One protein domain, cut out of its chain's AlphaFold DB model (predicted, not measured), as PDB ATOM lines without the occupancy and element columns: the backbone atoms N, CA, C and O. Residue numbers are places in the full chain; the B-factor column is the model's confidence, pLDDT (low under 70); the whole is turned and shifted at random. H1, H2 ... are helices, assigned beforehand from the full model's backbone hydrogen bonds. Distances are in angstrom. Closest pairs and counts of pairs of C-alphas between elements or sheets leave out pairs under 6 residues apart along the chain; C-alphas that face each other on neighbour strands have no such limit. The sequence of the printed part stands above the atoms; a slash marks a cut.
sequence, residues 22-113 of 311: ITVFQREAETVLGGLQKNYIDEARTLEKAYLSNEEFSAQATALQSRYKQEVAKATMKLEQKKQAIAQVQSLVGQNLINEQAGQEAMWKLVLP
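AT A GLANCE: This is residues 22 to 113 of the 311 residues of an uncharacterized protein of Thermoplasmata archaeon (UniProt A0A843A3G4). Look for a thin rod: the long helix H2 runs nearly its whole length, and H1 and the short H3 fold back beside it, H3 along residues 82 to 93 of H2. The printed part has 92 residues with three named helices, H1, H2 and H3 in chain order, and no named strand, all helix by class. It is extended, with a radius of gyration of the C-alphas of 19.5 A and spans of 64 by 16 by 14 A.

HOW THE PARTS SIT: Start at H2, residues 54 to 94. H1, residues 22 to 48, touches it in a helical hairpin, opposite ways at a shallow tilt of 2 degrees; the closest C-alphas, of Tyr 40 and Tyr 68, are 6.5 A apart. H3, residues 100 to 111, touches residues 82 to 93 of H2 alone, in a second hairpin, opposite ways at 10 degrees, a shallow tilt; the closest C-alphas, of Val 93 and Glu 100, are 5.7 A apart. H1 and H3 are close but not clearly touching, with C-alphas 25 and 111 closest at 5.6 A. The three form an up-and-down bundle, each helix running against the one before. In H1, H2 and H3 every O i to N i+4 pair is within hydrogen-bond range.

IN THESE COORDINATES: Find C-alpha 54 at (-24.410, -3.260, -24.373); H2 runs 58.9 A to C-alpha 94. H1 begins at (-37.986, 40.360, -18.013) and spans 38.9 A; H3, 16.9 A long, ends at (-30.036, 40.396, -19.496).

THE WHOLE: The C-alphas of Ser 53 and Asn 96 are the two farthest apart, at 64.4 A. Both links are tight, the printed part has no cut, and no printed residue is under 70 in pLDDT.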
ATOM      1  N   ILE A  22     -37.376  41.603 -18.494       83.25
ATOM      2  CA  ILE A  22     -37.986  40.360 -18.013       83.25
ATOM      3  C   ILE A  22     -38.335  39.430 -19.179       83.25
ATOM      4  O   ILE A  22     -38.048  38.236 -19.100       83.25
ATOM      5  N   THR A  23     -38.926  39.952 -20.258       85.62
ATOM      6  CA  THR A  23     -39.285  39.125 -21.419       85.62
ATOM      7  C   THR A  23     -38.042  38.640 -22.166       85.62
ATOM      8  O   THR A  23     -38.009  37.492 -22.611       85.62
ATOM      9  N   VAL A  24     -36.981  39.453 -22.225       84.81
ATOM     10  CA  VAL A  24     -35.678  39.041 -22.777       84.81
ATOM     11  C   VAL A  24     -35.027  37.956 -21.915       84.81
ATOM     12  O   VAL A  24     -34.583  36.943 -22.452       84.81
ATOM     13  N   PHE A  25     -35.039  38.107 -20.587       86.81
ATOM     14  CA  PHE A  25     -34.549  37.080 -19.661       86.81
ATOM     15  C   PHE A  25     -35.293  35.746 -19.816       86.81
ATOM     16  O   PHE A  25     -34.663  34.689 -19.860       86.81
ATOM     17  N   GLN A  26     -36.626  35.777 -19.912       86.44
ATOM     18  CA  GLN A  26     -37.438  34.570 -20.103       86.44
ATOM     19  C   GLN A  26     -37.080  33.859 -21.412       86.44
ATOM     20  O   GLN A  26     -36.835  32.653 -21.408       86.44
ATOM     21  N   ARG A  27     -36.951  34.610 -22.510       87.62
ATOM     22  CA  ARG A  27     -36.548  34.061 -23.810       87.62
ATOM     23  C   ARG A  27     -35.129  33.478 -23.779       87.62
ATOM     24  O   ARG A  27     -34.887  32.423 -24.366       87.62
ATOM     25  N   GLU A  28     -34.188  34.137 -23.095       85.44
ATOM     26  CA  GLU A  28     -32.825  33.622 -22.891       85.44
ATOM     27  C   GLU A  28     -32.860  32.290 -22.126       85.44
ATOM     28  O   GLU A  28     -32.236  31.317 -22.552       85.44
ATOM     29  N   ALA A  29     -33.634  32.220 -21.038       86.56
ATOM     30  CA  ALA A  29     -33.796  31.010 -20.238       86.56
ATOM     31  C   ALA A  29     -34.331  29.835 -21.072       86.56
ATOM     32  O   ALA A  29     -33.764  28.740 -21.033       86.56
ATOM     33  N   GLU A  30     -35.379  30.074 -21.862       89.06
ATOM     34  CA  GLU A  30     -35.957  29.080 -22.772       89.06
ATOM     35  C   GLU A  30     -34.954  28.630 -23.839       89.06
ATOM     36  O   GLU A  30     -34.807  27.433 -24.086       89.06
ATOM     37  N   THR A  31     -34.213  29.572 -24.427       89.00
ATOM     38  CA  THR A  31     -33.216  29.282 -25.469       89.00
ATOM     39  C   THR A  31     -32.077  28.419 -24.928       89.00
ATOM     40  O   THR A  31     -31.685  27.440 -25.566       89.00
ATOM     41  N   VAL A  32     -31.557  28.741 -23.739       86.12
ATOM     42  CA  VAL A  32     -30.461  27.989 -23.108       86.12
ATOM     43  C   VAL A  32     -30.910  26.574 -22.748       86.12
ATOM     44  O   VAL A  32     -30.234  25.606 -23.105       86.12
ATOM     45  N   LEU A  33     -32.052  26.430 -22.070       87.94
ATOM     46  CA  LEU A  33     -32.545  25.118 -21.643       87.94
ATOM     47  C   LEU A  33     -32.982  24.259 -22.837       87.94
ATOM     48  O   LEU A  33     -32.630  23.080 -22.903       87.94
ATOM     49  N   GLY A  34     -33.673  24.853 -23.811       87.19
ATOM     50  CA  GLY A  34     -34.058  24.179 -25.049       87.19
ATOM     51  C   GLY A  34     -32.846  23.738 -25.873       87.19
ATOM     52  O   GLY A  34     -32.831  22.624 -26.395       87.19
ATOM     53  N   GLY A  35     -31.792  24.561 -25.934       89.81
ATOM     54  CA  GLY A  35     -30.527  24.213 -26.586       89.81
ATOM     55  C   GLY A  35     -29.824  23.026 -25.925       89.81
ATOM     56  O   GLY A  35     -29.414  22.094 -26.616       89.81
ATOM     57  N   LEU A  36     -29.743  23.007 -24.589       87.00
ATOM     58  CA  LEU A  36     -29.182  21.873 -23.842       87.00
ATOM     59  C   LEU A  36     -29.975  20.583 -24.076       87.00
ATOM     60  O   LEU A  36     -29.380  19.525 -24.285       87.00
ATOM     61  N   GLN A  37     -31.307  20.667 -24.067       90.44
ATOM     62  CA  GLN A  37     -32.168  19.518 -24.332       90.44
ATOM     63  C   GLN A  37     -31.988  19.001 -25.763       90.44
ATOM     64  O   GLN A  37     -31.875  17.793 -25.968       90.44
ATOM     65  N   LYS A  38     -31.928  19.902 -26.748       90.44
ATOM     66  CA  LYS A  38     -31.689  19.537 -28.146       90.44
ATOM     67  C   LYS A  38     -30.343  18.829 -28.312       90.44
ATOM     68  O   LYS A  38     -30.314  17.741 -28.877       90.44
ATOM     69  N   ASN A  39     -29.268  19.391 -27.757       89.50
ATOM     70  CA  ASN A  39     -27.937  18.783 -27.810       89.50
ATOM     71  C   ASN A  39     -27.934  17.388 -27.175       89.50
ATOM     72  O   ASN A  39     -27.385  16.457 -27.751       89.50
ATOM     73  N   TYR A  40     -28.606  17.219 -26.032       90.44
ATOM     74  CA  TYR A  40     -28.756  15.910 -25.400       90.44
ATOM     75  C   TYR A  40     -29.491  14.904 -26.298       90.44
ATOM     76  O   TYR A  40     -29.048  13.767 -26.418       90.44
ATOM     77  N   ILE A  41     -30.589  15.307 -26.949       91.81
ATOM     78  CA  ILE A  41     -31.336  14.436 -27.872       91.81
ATOM     79  C   ILE A  41     -30.473  14.052 -29.081       91.81
ATOM     80  O   ILE A  41     -30.474  12.890 -29.488       91.81
ATOM     81  N   ASP A  42     -29.742  15.006 -29.655       91.88
ATOM     82  CA  ASP A  42     -28.891  14.769 -30.822       91.88
ATOM     83  C   ASP A  42     -27.714  13.835 -30.477       91.88
ATOM     84  O   ASP A  42     -27.411  12.901 -31.227       91.88
ATOM     85  N   GLU A  43     -27.103  14.008 -29.303       88.62
ATOM     86  CA  GLU A  43     -26.060  13.116 -28.787       88.62
ATOM     87  C   GLU A  43     -26.607  11.727 -28.441       88.62
ATOM     88  O   GLU A  43     -25.979  10.727 -28.788       88.62
ATOM     89  N   ALA A  44     -27.794  11.639 -27.835       89.75
ATOM     90  CA  ALA A  44     -28.445  10.364 -27.536       89.75
ATOM     91  C   ALA A  44     -28.753   9.579 -28.819       89.75
ATOM     92  O   ALA A  44     -28.421   8.401 -28.914       89.75
ATOM     93  N   ARG A  45     -29.282  10.246 -29.854       90.38
ATOM     94  CA  ARG A  45     -29.509   9.640 -31.181       90.38
ATOM     95  C   ARG A  45     -28.220   9.184 -31.854       90.38
ATOM     96  O   ARG A  45     -28.231   8.218 -32.613       90.38
ATOM     97  N   THR A  46     -27.126   9.909 -31.639       92.25
ATOM     98  CA  THR A  46     -25.812   9.533 -32.175       92.25
ATOM     99  C   THR A  46     -25.280   8.299 -31.454       92.25
ATOM    100  O   THR A  46     -24.789   7.379 -32.105       92.25
ATOM    101  N   LEU A  47     -25.451   8.241 -30.132       89.38
ATOM    102  CA  LEU A  47     -25.064   7.103 -29.307       89.38
ATOM    103  C   LEU A  47     -25.868   5.839 -29.646       89.38
ATOM    104  O   LEU A  47     -25.288   4.765 -29.755       89.38
ATOM    105  N   GLU A  48     -27.176   5.965 -29.881       86.25
ATOM    106  CA  GLU A  48     -28.051   4.857 -30.311       86.25
ATOM    107  C   GLU A  48     -27.631   4.235 -31.649       86.25
ATOM    108  O   GLU A  48     -27.887   3.059 -31.896       86.25
ATOM    109  N   LYS A  49     -26.990   5.017 -32.521       90.06
ATOM    110  CA  LYS A  49     -26.507   4.557 -33.830       90.06
ATOM    111  C   LYS A  49     -25.070   4.036 -33.793       90.06
ATOM    112  O   LYS A  49     -24.586   3.549 -34.814       90.06
ATOM    113  N   ALA A  50     -24.373   4.171 -32.668       89.06
ATOM    114  CA  ALA A  50     -22.999   3.718 -32.536       89.06
ATOM    115  C   ALA A  50     -22.951   2.190 -32.380       89.06
ATOM    116  O   ALA A  50     -23.722   1.602 -31.625       89.06
ATOM    117  N   TYR A  51     -22.015   1.539 -33.072       89.56
ATOM    118  CA  TYR A  51     -21.754   0.110 -32.902       89.56
ATOM    119  C   TYR A  51     -20.953  -0.116 -31.614       89.56
ATOM    120  O   TYR A  51     -19.726  -0.189 -31.641       89.56
ATOM    121  N   LEU A  52     -21.659  -0.172 -30.487       88.75
ATOM    122  CA  LEU A  52     -21.109  -0.392 -29.149       88.75
ATOM    123  C   LEU A  52     -21.651  -1.698 -28.565       88.75
ATOM    124  O   LEU A  52     -22.761  -2.125 -28.894       88.75
ATOM    125  N   SER A  53     -20.893  -2.321 -27.664       91.44
ATOM    126  CA  SER A  53     -21.448  -3.383 -26.822       91.44
ATOM    127  C   SER A  53     -22.499  -2.820 -25.855       91.44
ATOM    128  O   SER A  53     -22.518  -1.626 -25.550       91.44
ATOM    129  N   ASN A  54     -23.371  -3.682 -25.321       87.12
ATOM    130  CA  ASN A  54     -24.410  -3.260 -24.373       87.12
ATOM    131  C   ASN A  54     -23.830  -2.580 -23.119       87.12
ATOM    132  O   ASN A  54     -24.427  -1.640 -22.592       87.12
ATOM    133  N   GLU A  55     -22.673  -3.044 -22.643       88.62
ATOM    134  CA  GLU A  55     -21.999  -2.486 -21.468       88.62
ATOM    135  C   GLU A  55     -21.421  -1.094 -21.767       88.62
ATOM    136  O   GLU A  55     -21.656  -0.147 -21.012       88.62
ATOM    137  N   GLU A  56     -20.764  -0.926 -22.918       88.56
ATOM    138  CA  GLU A  56     -20.235   0.368 -23.368       88.56
ATOM    139  C   GLU A  56     -21.351   1.379 -23.648       88.56
ATOM    140  O   GLU A  56     -21.246   2.539 -23.244       88.56
ATOM    141  N   PHE A  57     -22.439   0.944 -24.290       89.94
ATOM    142  CA  PHE A  57     -23.613   1.779 -24.526       89.94
ATOM    143  C   PHE A  57     -24.228   2.253 -23.205       89.94
ATOM    144  O   PHE A  57     -24.490   3.444 -23.038       89.94
ATOM    145  N   SER A  58     -24.406   1.350 -22.233       89.19
ATOM    146  CA  SER A  58     -24.959   1.691 -20.915       89.19
ATOM    147  C   SER A  58     -24.076   2.688 -20.152       89.19
ATOM    148  O   SER A  58     -24.582   3.676 -19.599       89.19
ATOM    149  N   ALA A  59     -22.756   2.482 -20.173       87.69
ATOM    150  CA  ALA A  59     -21.795   3.383 -19.545       87.69
ATOM    151  C   ALA A  59     -21.817   4.779 -20.193       87.69
ATOM    152  O   ALA A  59     -21.910   5.791 -19.489       87.69
ATOM    153  N   GLN A  60     -21.805   4.848 -21.529       87.50
ATOM    154  CA  GLN A  60     -21.847   6.113 -22.265       87.50
ATOM    155  C   GLN A  60     -23.192   6.834 -22.118       87.50
ATOM    156  O   GLN A  60     -23.208   8.051 -21.932       87.50
ATOM    157  N   ALA A  61     -24.314   6.110 -22.107       87.62
ATOM    158  CA  ALA A  61     -25.638   6.687 -21.880       87.62
ATOM    159  C   ALA A  61     -25.751   7.293 -20.470       87.62
ATOM    160  O   ALA A  61     -26.246   8.410 -20.300       87.62
ATOM    161  N   THR A  62     -25.221   6.599 -19.458       89.19
ATOM    162  CA  THR A  62     -25.179   7.090 -18.070       89.19
ATOM    163  C   THR A  62     -24.296   8.334 -17.940       89.19
ATOM    164  O   THR A  62     -24.679   9.307 -17.277       89.19
ATOM    165  N   ALA A  63     -23.133   8.340 -18.596       89.12
ATOM    166  CA  ALA A  63     -22.237   9.494 -18.626       89.12
ATOM    167  C   ALA A  63     -22.890  10.701 -19.322       89.12
ATOM    168  O   ALA A  63     -22.864  11.811 -18.783       89.12
ATOM    169  N   LEU A  64     -23.542  10.476 -20.467       89.00
ATOM    170  CA  LEU A  64     -24.280  11.493 -21.214       89.00
ATOM    171  C   LEU A  64     -25.405  12.105 -20.368       89.00
ATOM    172  O   LEU A  64     -25.493  13.327 -20.236       89.00
ATOM    173  N   GLN A  65     -26.223  11.264 -19.731       88.38
ATOM    174  CA  GLN A  65     -27.303  11.721 -18.856       88.38
ATOM    175  C   GLN A  65     -26.768  12.514 -17.654       88.38
ATOM    176  O   GLN A  65     -27.349  13.532 -17.269       88.38
ATOM    177  N   SER A  66     -25.656  12.072 -17.061       88.94
ATOM    178  CA  SER A  66     -25.019  12.766 -15.936       88.94
ATOM    179  C   SER A  66     -24.486  14.137 -16.352       88.94
ATOM    180  O   SER A  66     -24.739  15.122 -15.655       88.94
ATOM    181  N   ARG A  67     -23.823  14.227 -17.511       91.62
ATOM    182  CA  ARG A  67     -23.354  15.497 -18.083       91.62
ATOM    183  C   ARG A  67     -24.516  16.449 -18.353       91.62
ATOM    184  O   ARG A  67     -24.460  17.598 -17.928       91.62
ATOM    185  N   TYR A  68     -25.588  15.965 -18.979       87.31
ATOM    186  CA  TYR A  68     -26.789  16.766 -19.224       87.31
ATOM    187  C   TYR A  68     -27.382  17.321 -17.921       87.31
ATOM    188  O   TYR A  68     -27.608  18.525 -17.815       87.31
ATOM    189  N   LYS A  69     -27.555  16.481 -16.890       86.75
ATOM    190  CA  LYS A  69     -28.049  16.924 -15.573       86.75
ATOM    191  C   LYS A  69     -27.155  17.995 -14.944       86.75
ATOM    192  O   LYS A  69     -27.673  18.955 -14.377       86.75
ATOM    193  N   GLN A  70     -25.833  17.849 -15.044       90.81
ATOM    194  CA  GLN A  70     -24.887  18.841 -14.526       90.81
ATOM    195  C   GLN A  70     -24.987  20.176 -15.271       90.81
ATOM    196  O   GLN A  70     -25.032  21.223 -14.627       90.81
ATOM    197  N   GLU A  71     -25.043  20.158 -16.602       86.38
ATOM    198  CA  GLU A  71     -25.149  21.381 -17.406       86.38
ATOM    199  C   GLU A  71     -26.492  22.090 -17.200       86.38
ATOM    200  O   GLU A  71     -26.516  23.308 -17.021       86.38
ATOM    201  N   VAL A  72     -27.595  21.338 -17.101       86.00
ATOM    202  CA  VAL A  72     -28.906  21.896 -16.732       86.00
ATOM    203  C   VAL A  72     -28.846  22.535 -15.348       86.00
ATOM    204  O   VAL A  72     -29.229  23.689 -15.206       86.00
ATOM    205  N   ALA A  73     -28.300  21.849 -14.339       84.75
ATOM    206  CA  ALA A  73     -28.189  22.408 -12.991       84.75
ATOM    207  C   ALA A  73     -27.362  23.707 -12.968       84.75
ATOM    208  O   ALA A  73     -27.782  24.694 -12.359       84.75
ATOM    209  N   LYS A  74     -26.222  23.745 -13.674       89.25
ATOM    210  CA  LYS A  74     -25.399  24.960 -13.814       89.25
ATOM    211  C   LYS A  74     -26.172  26.093 -14.494       89.25
ATOM    212  O   LYS A  74     -26.112  27.231 -14.023       89.25
ATOM    213  N   ALA A  75     -26.879  25.801 -15.585       81.75
ATOM    214  CA  ALA A  75     -27.682  26.785 -16.304       81.75
ATOM    215  C   ALA A  75     -28.813  27.329 -15.420       81.75
ATOM    216  O   ALA A  75     -28.945  28.543 -15.275       81.75
ATOM    217  N   THR A  76     -29.561  26.452 -14.746       82.31
ATOM    218  CA  THR A  76     -30.631  26.835 -13.818       82.31
ATOM    219  C   THR A  76     -30.109  27.693 -12.669       82.31
ATOM    220  O   THR A  76     -30.721  28.709 -12.358       82.31
ATOM    221  N   MET A  77     -28.957  27.357 -12.074       85.56
ATOM    222  CA  MET A  77     -28.354  28.186 -11.021       85.56
ATOM    223  C   MET A  77     -28.018  29.599 -11.511       85.56
ATOM    224  O   MET A  77     -28.318  30.569 -10.818       85.56
ATOM    225  N   LYS A  78     -27.424  29.732 -12.705       84.50
ATOM    226  CA  LYS A  78     -27.117  31.047 -13.294       84.50
ATOM    227  C   LYS A  78     -28.386  31.852 -13.579       84.50
ATOM    228  O   LYS A  78     -28.425  33.050 -13.305       84.50
ATOM    229  N   LEU A  79     -29.424  31.201 -14.107       85.94
ATOM    230  CA  LEU A  79     -30.714  31.838 -14.374       85.94
ATOM    231  C   LEU A  79     -31.397  32.292 -13.079       85.94
ATOM    232  O   LEU A  79     -31.903  33.409 -13.018       85.94
ATOM    233  N   GLU A  80     -31.354  31.481 -12.022       83.25
ATOM    234  CA  GLU A  80     -31.923  31.845 -10.723       83.25
ATOM    235  C   GLU A  80     -31.167  33.018 -10.079       83.25
ATOM    236  O   GLU A  80     -31.791  33.945  -9.566       83.25
ATOM    237  N   GLN A  81     -29.834  33.053 -10.183       84.75
ATOM    238  CA  GLN A  81     -29.034  34.207  -9.748       84.75
ATOM    239  C   GLN A  81     -29.419  35.488 -10.499       84.75
ATOM    240  O   GLN A  81     -29.631  36.528  -9.874       84.75
ATOM    241  N   LYS A  82     -29.561  35.417 -11.831       84.44
ATOM    242  CA  LYS A  82     -30.030  36.550 -12.646       84.44
ATOM    243  C   LYS A  82     -31.429  37.007 -12.220       84.44
ATOM    244  O   LYS A  82     -31.652  38.201 -12.033       84.44
ATOM    245  N   LYS A  83     -32.355  36.070 -12.002       86.31
ATOM    246  CA  LYS A  83     -33.721  36.356 -11.540       86.31
ATOM    247  C   LYS A  83     -33.735  37.059 -10.180       86.31
ATOM    248  O   LYS A  83     -34.457  38.038 -10.009       86.31
ATOM    249  N   GLN A  84     -32.918  36.599  -9.232       83.88
ATOM    250  CA  GLN A  84     -32.767  37.239  -7.922       83.88
ATOM    251  C   GLN A  84     -32.193  38.655  -8.042       83.88
ATOM    252  O   GLN A  84     -32.691  39.565  -7.383       83.88
ATOM    253  N   ALA A  85     -31.204  38.863  -8.916       81.12
ATOM    254  CA  ALA A  85     -30.647  40.188  -9.173       81.12
ATOM    255  C   ALA A  85     -31.692  41.147  -9.774       81.12
ATOM    256  O   ALA A  85     -31.811  42.282  -9.313       81.12
ATOM    257  N   ILE A  86     -32.509  40.688 -10.731       85.56
ATOM    258  CA  ILE A  86     -33.621  41.479 -11.286       85.56
ATOM    259  C   ILE A  86     -34.620  41.851 -10.181       85.56
ATOM    260  O   ILE A  86     -34.973  43.022 -10.045       85.56
ATOM    261  N   ALA A  87     -35.027  40.887  -9.348       83.88
ATOM    262  CA  ALA A  87     -35.947  41.137  -8.236       83.88
ATOM    263  C   ALA A  87     -35.370  42.134  -7.212       83.88
ATOM    264  O   ALA A  87     -36.089  42.991  -6.696       83.88
ATOM    265  N   GLN A  88     -34.062  42.069  -6.945       83.69
ATOM    266  CA  GLN A  88     -33.381  43.025  -6.077       83.69
ATOM    267  C   GLN A  88     -33.412  44.438  -6.667       83.69
ATOM    268  O   GLN A  88     -33.746  45.381  -5.953       83.69
ATOM    269  N   VAL A  89     -33.120  44.595  -7.961       80.50
ATOM    270  CA  VAL A  89     -33.187  45.901  -8.635       80.50
ATOM    271  C   VAL A  89     -34.611  46.460  -8.594       80.50
ATOM    272  O   VAL A  89     -34.794  47.616  -8.220       80.50
ATOM    273  N   GLN A  90     -35.626  45.638  -8.873       86.12
ATOM    274  CA  GLN A  90     -37.034  46.043  -8.759       86.12
ATOM    275  C   GLN A  90     -37.396  46.491  -7.339       86.12
ATOM    276  O   GLN A  90     -38.080  47.498  -7.167       86.12
ATOM    277  N   SER A  91     -36.899  45.790  -6.316       86.44
ATOM    278  CA  SER A  91     -37.088  46.191  -4.920       86.44
ATOM    279  C   SER A  91     -36.422  47.535  -4.611       86.44
ATOM    280  O   SER A  91     -36.995  48.326  -3.866       86.44
ATOM    281  N   LEU A  92     -35.231  47.810  -5.153       82.19
ATOM    282  CA  LEU A  92     -34.546  49.095  -4.963       82.19
ATOM    283  C   LEU A  92     -35.313  50.248  -5.624       82.19
ATOM    284  O   LEU A  92     -35.404  51.325  -5.031       82.19
ATOM    285  N   VAL A  93     -35.895  50.013  -6.807       85.06
ATOM    286  CA  VAL A  93     -36.785  50.976  -7.479       85.06
ATOM    287  C   VAL A  93     -38.045  51.208  -6.645       85.06
ATOM    288  O   VAL A  93     -38.368  52.347  -6.330       85.06
ATOM    289  N   GLY A  94     -38.727  50.140  -6.213       82.19
ATOM    290  CA  GLY A  94     -39.959  50.242  -5.423       82.19
ATOM    291  C   GLY A  94     -39.775  50.911  -4.054       82.19
ATOM    292  O   GLY A  94     -40.711  51.500  -3.523       82.19
ATOM    293  N   GLN A  95     -38.563  50.862  -3.492       86.44
ATOM    294  CA  GLN A  95     -38.190  51.562  -2.256       86.44
ATOM    295  C   GLN A  95     -37.694  53.000  -2.493       86.44
ATOM    296  O   GLN A  95     -37.298  53.664  -1.536       86.44
ATOM    297  N   ASN A  96     -37.697  53.489  -3.740       83.69
ATOM    298  CA  ASN A  96     -37.143  54.787  -4.147       83.69
ATOM    299  C   ASN A  96     -35.658  54.986  -3.777       83.69
ATOM    300  O   ASN A  96     -35.191  56.117  -3.655       83.69
ATOM    301  N   LEU A  97     -34.898  53.898  -3.589       77.44
ATOM    302  CA  LEU A  97     -33.454  53.960  -3.322       77.44
ATOM    303  C   LEU A  97     -32.655  54.257  -4.595       77.44
ATOM    304  O   LEU A  97     -31.560  54.812  -4.533       77.44
ATOM    305  N   ILE A  98     -33.217  53.890  -5.745       79.88
ATOM    306  CA  ILE A  98     -32.753  54.272  -7.076       79.88
ATOM    307  C   ILE A  98     -33.949  54.782  -7.879       79.88
ATOM    308  O   ILE A  98     -35.083  54.370  -7.638       79.88
ATOM    309  N   ASN A  99     -33.701  55.677  -8.833       85.94
ATOM    310  CA  ASN A  99     -34.752  56.121  -9.742       85.94
ATOM    311  C   ASN A  99     -35.111  55.016 -10.756       85.94
ATOM    312  O   ASN A  99     -34.333  54.091 -11.004       85.94
ATOM    313  N   GLU A 100     -36.301  55.123 -11.344       80.44
ATOM    314  CA  GLU A 100     -36.838  54.121 -12.268       80.44
ATOM    315  C   GLU A 100     -35.936  53.905 -13.492       80.44
ATOM    316  O   GLU A 100     -35.690  52.769 -13.890       80.44
ATOM    317  N   GLN A 101     -35.353  54.980 -14.029       81.81
ATOM    318  CA  GLN A 101     -34.468  54.929 -15.194       81.81
ATOM    319  C   GLN A 101     -33.167  54.154 -14.913       81.81
ATOM    320  O   GLN A 101     -32.770  53.299 -15.703       81.81
ATOM    321  N   ALA A 102     -32.527  54.390 -13.765       74.62
ATOM    322  CA  ALA A 102     -31.334  53.665 -13.327       74.62
ATOM    323  C   ALA A 102     -31.651  52.197 -13.008       74.62
ATOM    324  O   ALA A 102     -30.830  51.315 -13.262       74.62
ATOM    325  N   GLY A 103     -32.851  51.923 -12.489       78.56
ATOM    326  CA  GLY A 103     -33.349  50.562 -12.307       78.56
ATOM    327  C   GLY A 103     -33.528  49.819 -13.629       78.56
ATOM    328  O   GLY A 103     -33.071  48.683 -13.760       78.56
ATOM    329  N   GLN A 104     -34.136  50.459 -14.629       81.62
ATOM    330  CA  GLN A 104     -34.285  49.884 -15.967       81.62
ATOM    331  C   GLN A 104     -32.928  49.618 -16.626       81.62
ATOM    332  O   GLN A 104     -32.710  48.520 -17.139       81.62
ATOM    333  N   GLU A 105     -31.987  50.562 -16.552       82.12
ATOM    334  CA  GLU A 105     -30.622  50.385 -17.065       82.12
ATOM    335  C   GLU A 105     -29.911  49.194 -16.400       82.12
ATOM    336  O   GLU A 105     -29.327  48.345 -17.075       82.12
ATOM    337  N   ALA A 106     -29.996  49.089 -15.070       81.38
ATOM    338  CA  ALA A 106     -29.408  47.982 -14.324       81.38
ATOM    339  C   ALA A 106     -30.032  46.628 -14.702       81.38
ATOM    340  O   ALA A 106     -29.304  45.650 -14.868       81.38
ATOM    341  N   MET A 107     -31.354  46.561 -14.894       82.75
ATOM    342  CA  MET A 107     -32.021  45.341 -15.363       82.75
ATOM    343  C   MET A 107     -31.588  44.961 -16.781       82.75
ATOM    344  O   MET A 107     -31.305  43.791 -17.031       82.75
ATOM    345  N   TRP A 108     -31.466  45.928 -17.693       85.31
ATOM    346  CA  TRP A 108     -30.961  45.676 -19.044       85.31
ATOM    347  C   TRP A 108     -29.526  45.146 -19.044       85.31
ATOM    348  O   TRP A 108     -29.221  44.191 -19.757       85.31
ATOM    349  N   LYS A 109     -28.654  45.683 -18.186       82.75
ATOM    350  CA  LYS A 109     -27.276  45.186 -18.038       82.75
ATOM    351  C   LYS A 109     -27.195  43.719 -17.607       82.75
ATOM    352  O   LYS A 109     -26.215  43.062 -17.943       82.75
ATOM    353  N   LEU A 110     -28.193  43.211 -16.879       83.62
ATOM    354  CA  LEU A 110     -28.233  41.820 -16.405       83.62
ATOM    355  C   LEU A 110     -28.650  40.815 -17.489       83.62
ATOM    356  O   LEU A 110     -28.305  39.634 -17.392       83.62
ATOM    357  N   VAL A 111     -29.416  41.267 -18.482       83.81
ATOM    358  CA  VAL A 111     -30.036  40.396 -19.496       83.81
ATOM    359  C   VAL A 111     -29.373  40.510 -20.861       83.81
ATOM    360  O   VAL A 111     -29.439  39.575 -21.653       83.81
ATOM    361  N   LEU A 112     -28.705  41.628 -21.144       80.88
ATOM    362  CA  LEU A 112     -27.978  41.787 -22.394       80.88
ATOM    363  C   LEU A 112     -26.647  41.023 -22.377       80.88
ATOM    364  O   LEU A 112     -25.973  40.964 -21.343       80.88
ATOM    365  N   PRO A 113     -26.208  40.500 -23.538       76.38
ATOM    366  CA  PRO A 113     -24.839  40.037 -23.721       76.38
ATOM    367  C   PRO A 113     -23.835  41.132 -23.355       76.38
ATOM    368  O   PRO A 113     -24.093  42.313 -23.582       76.38
TER     369      PRO A 113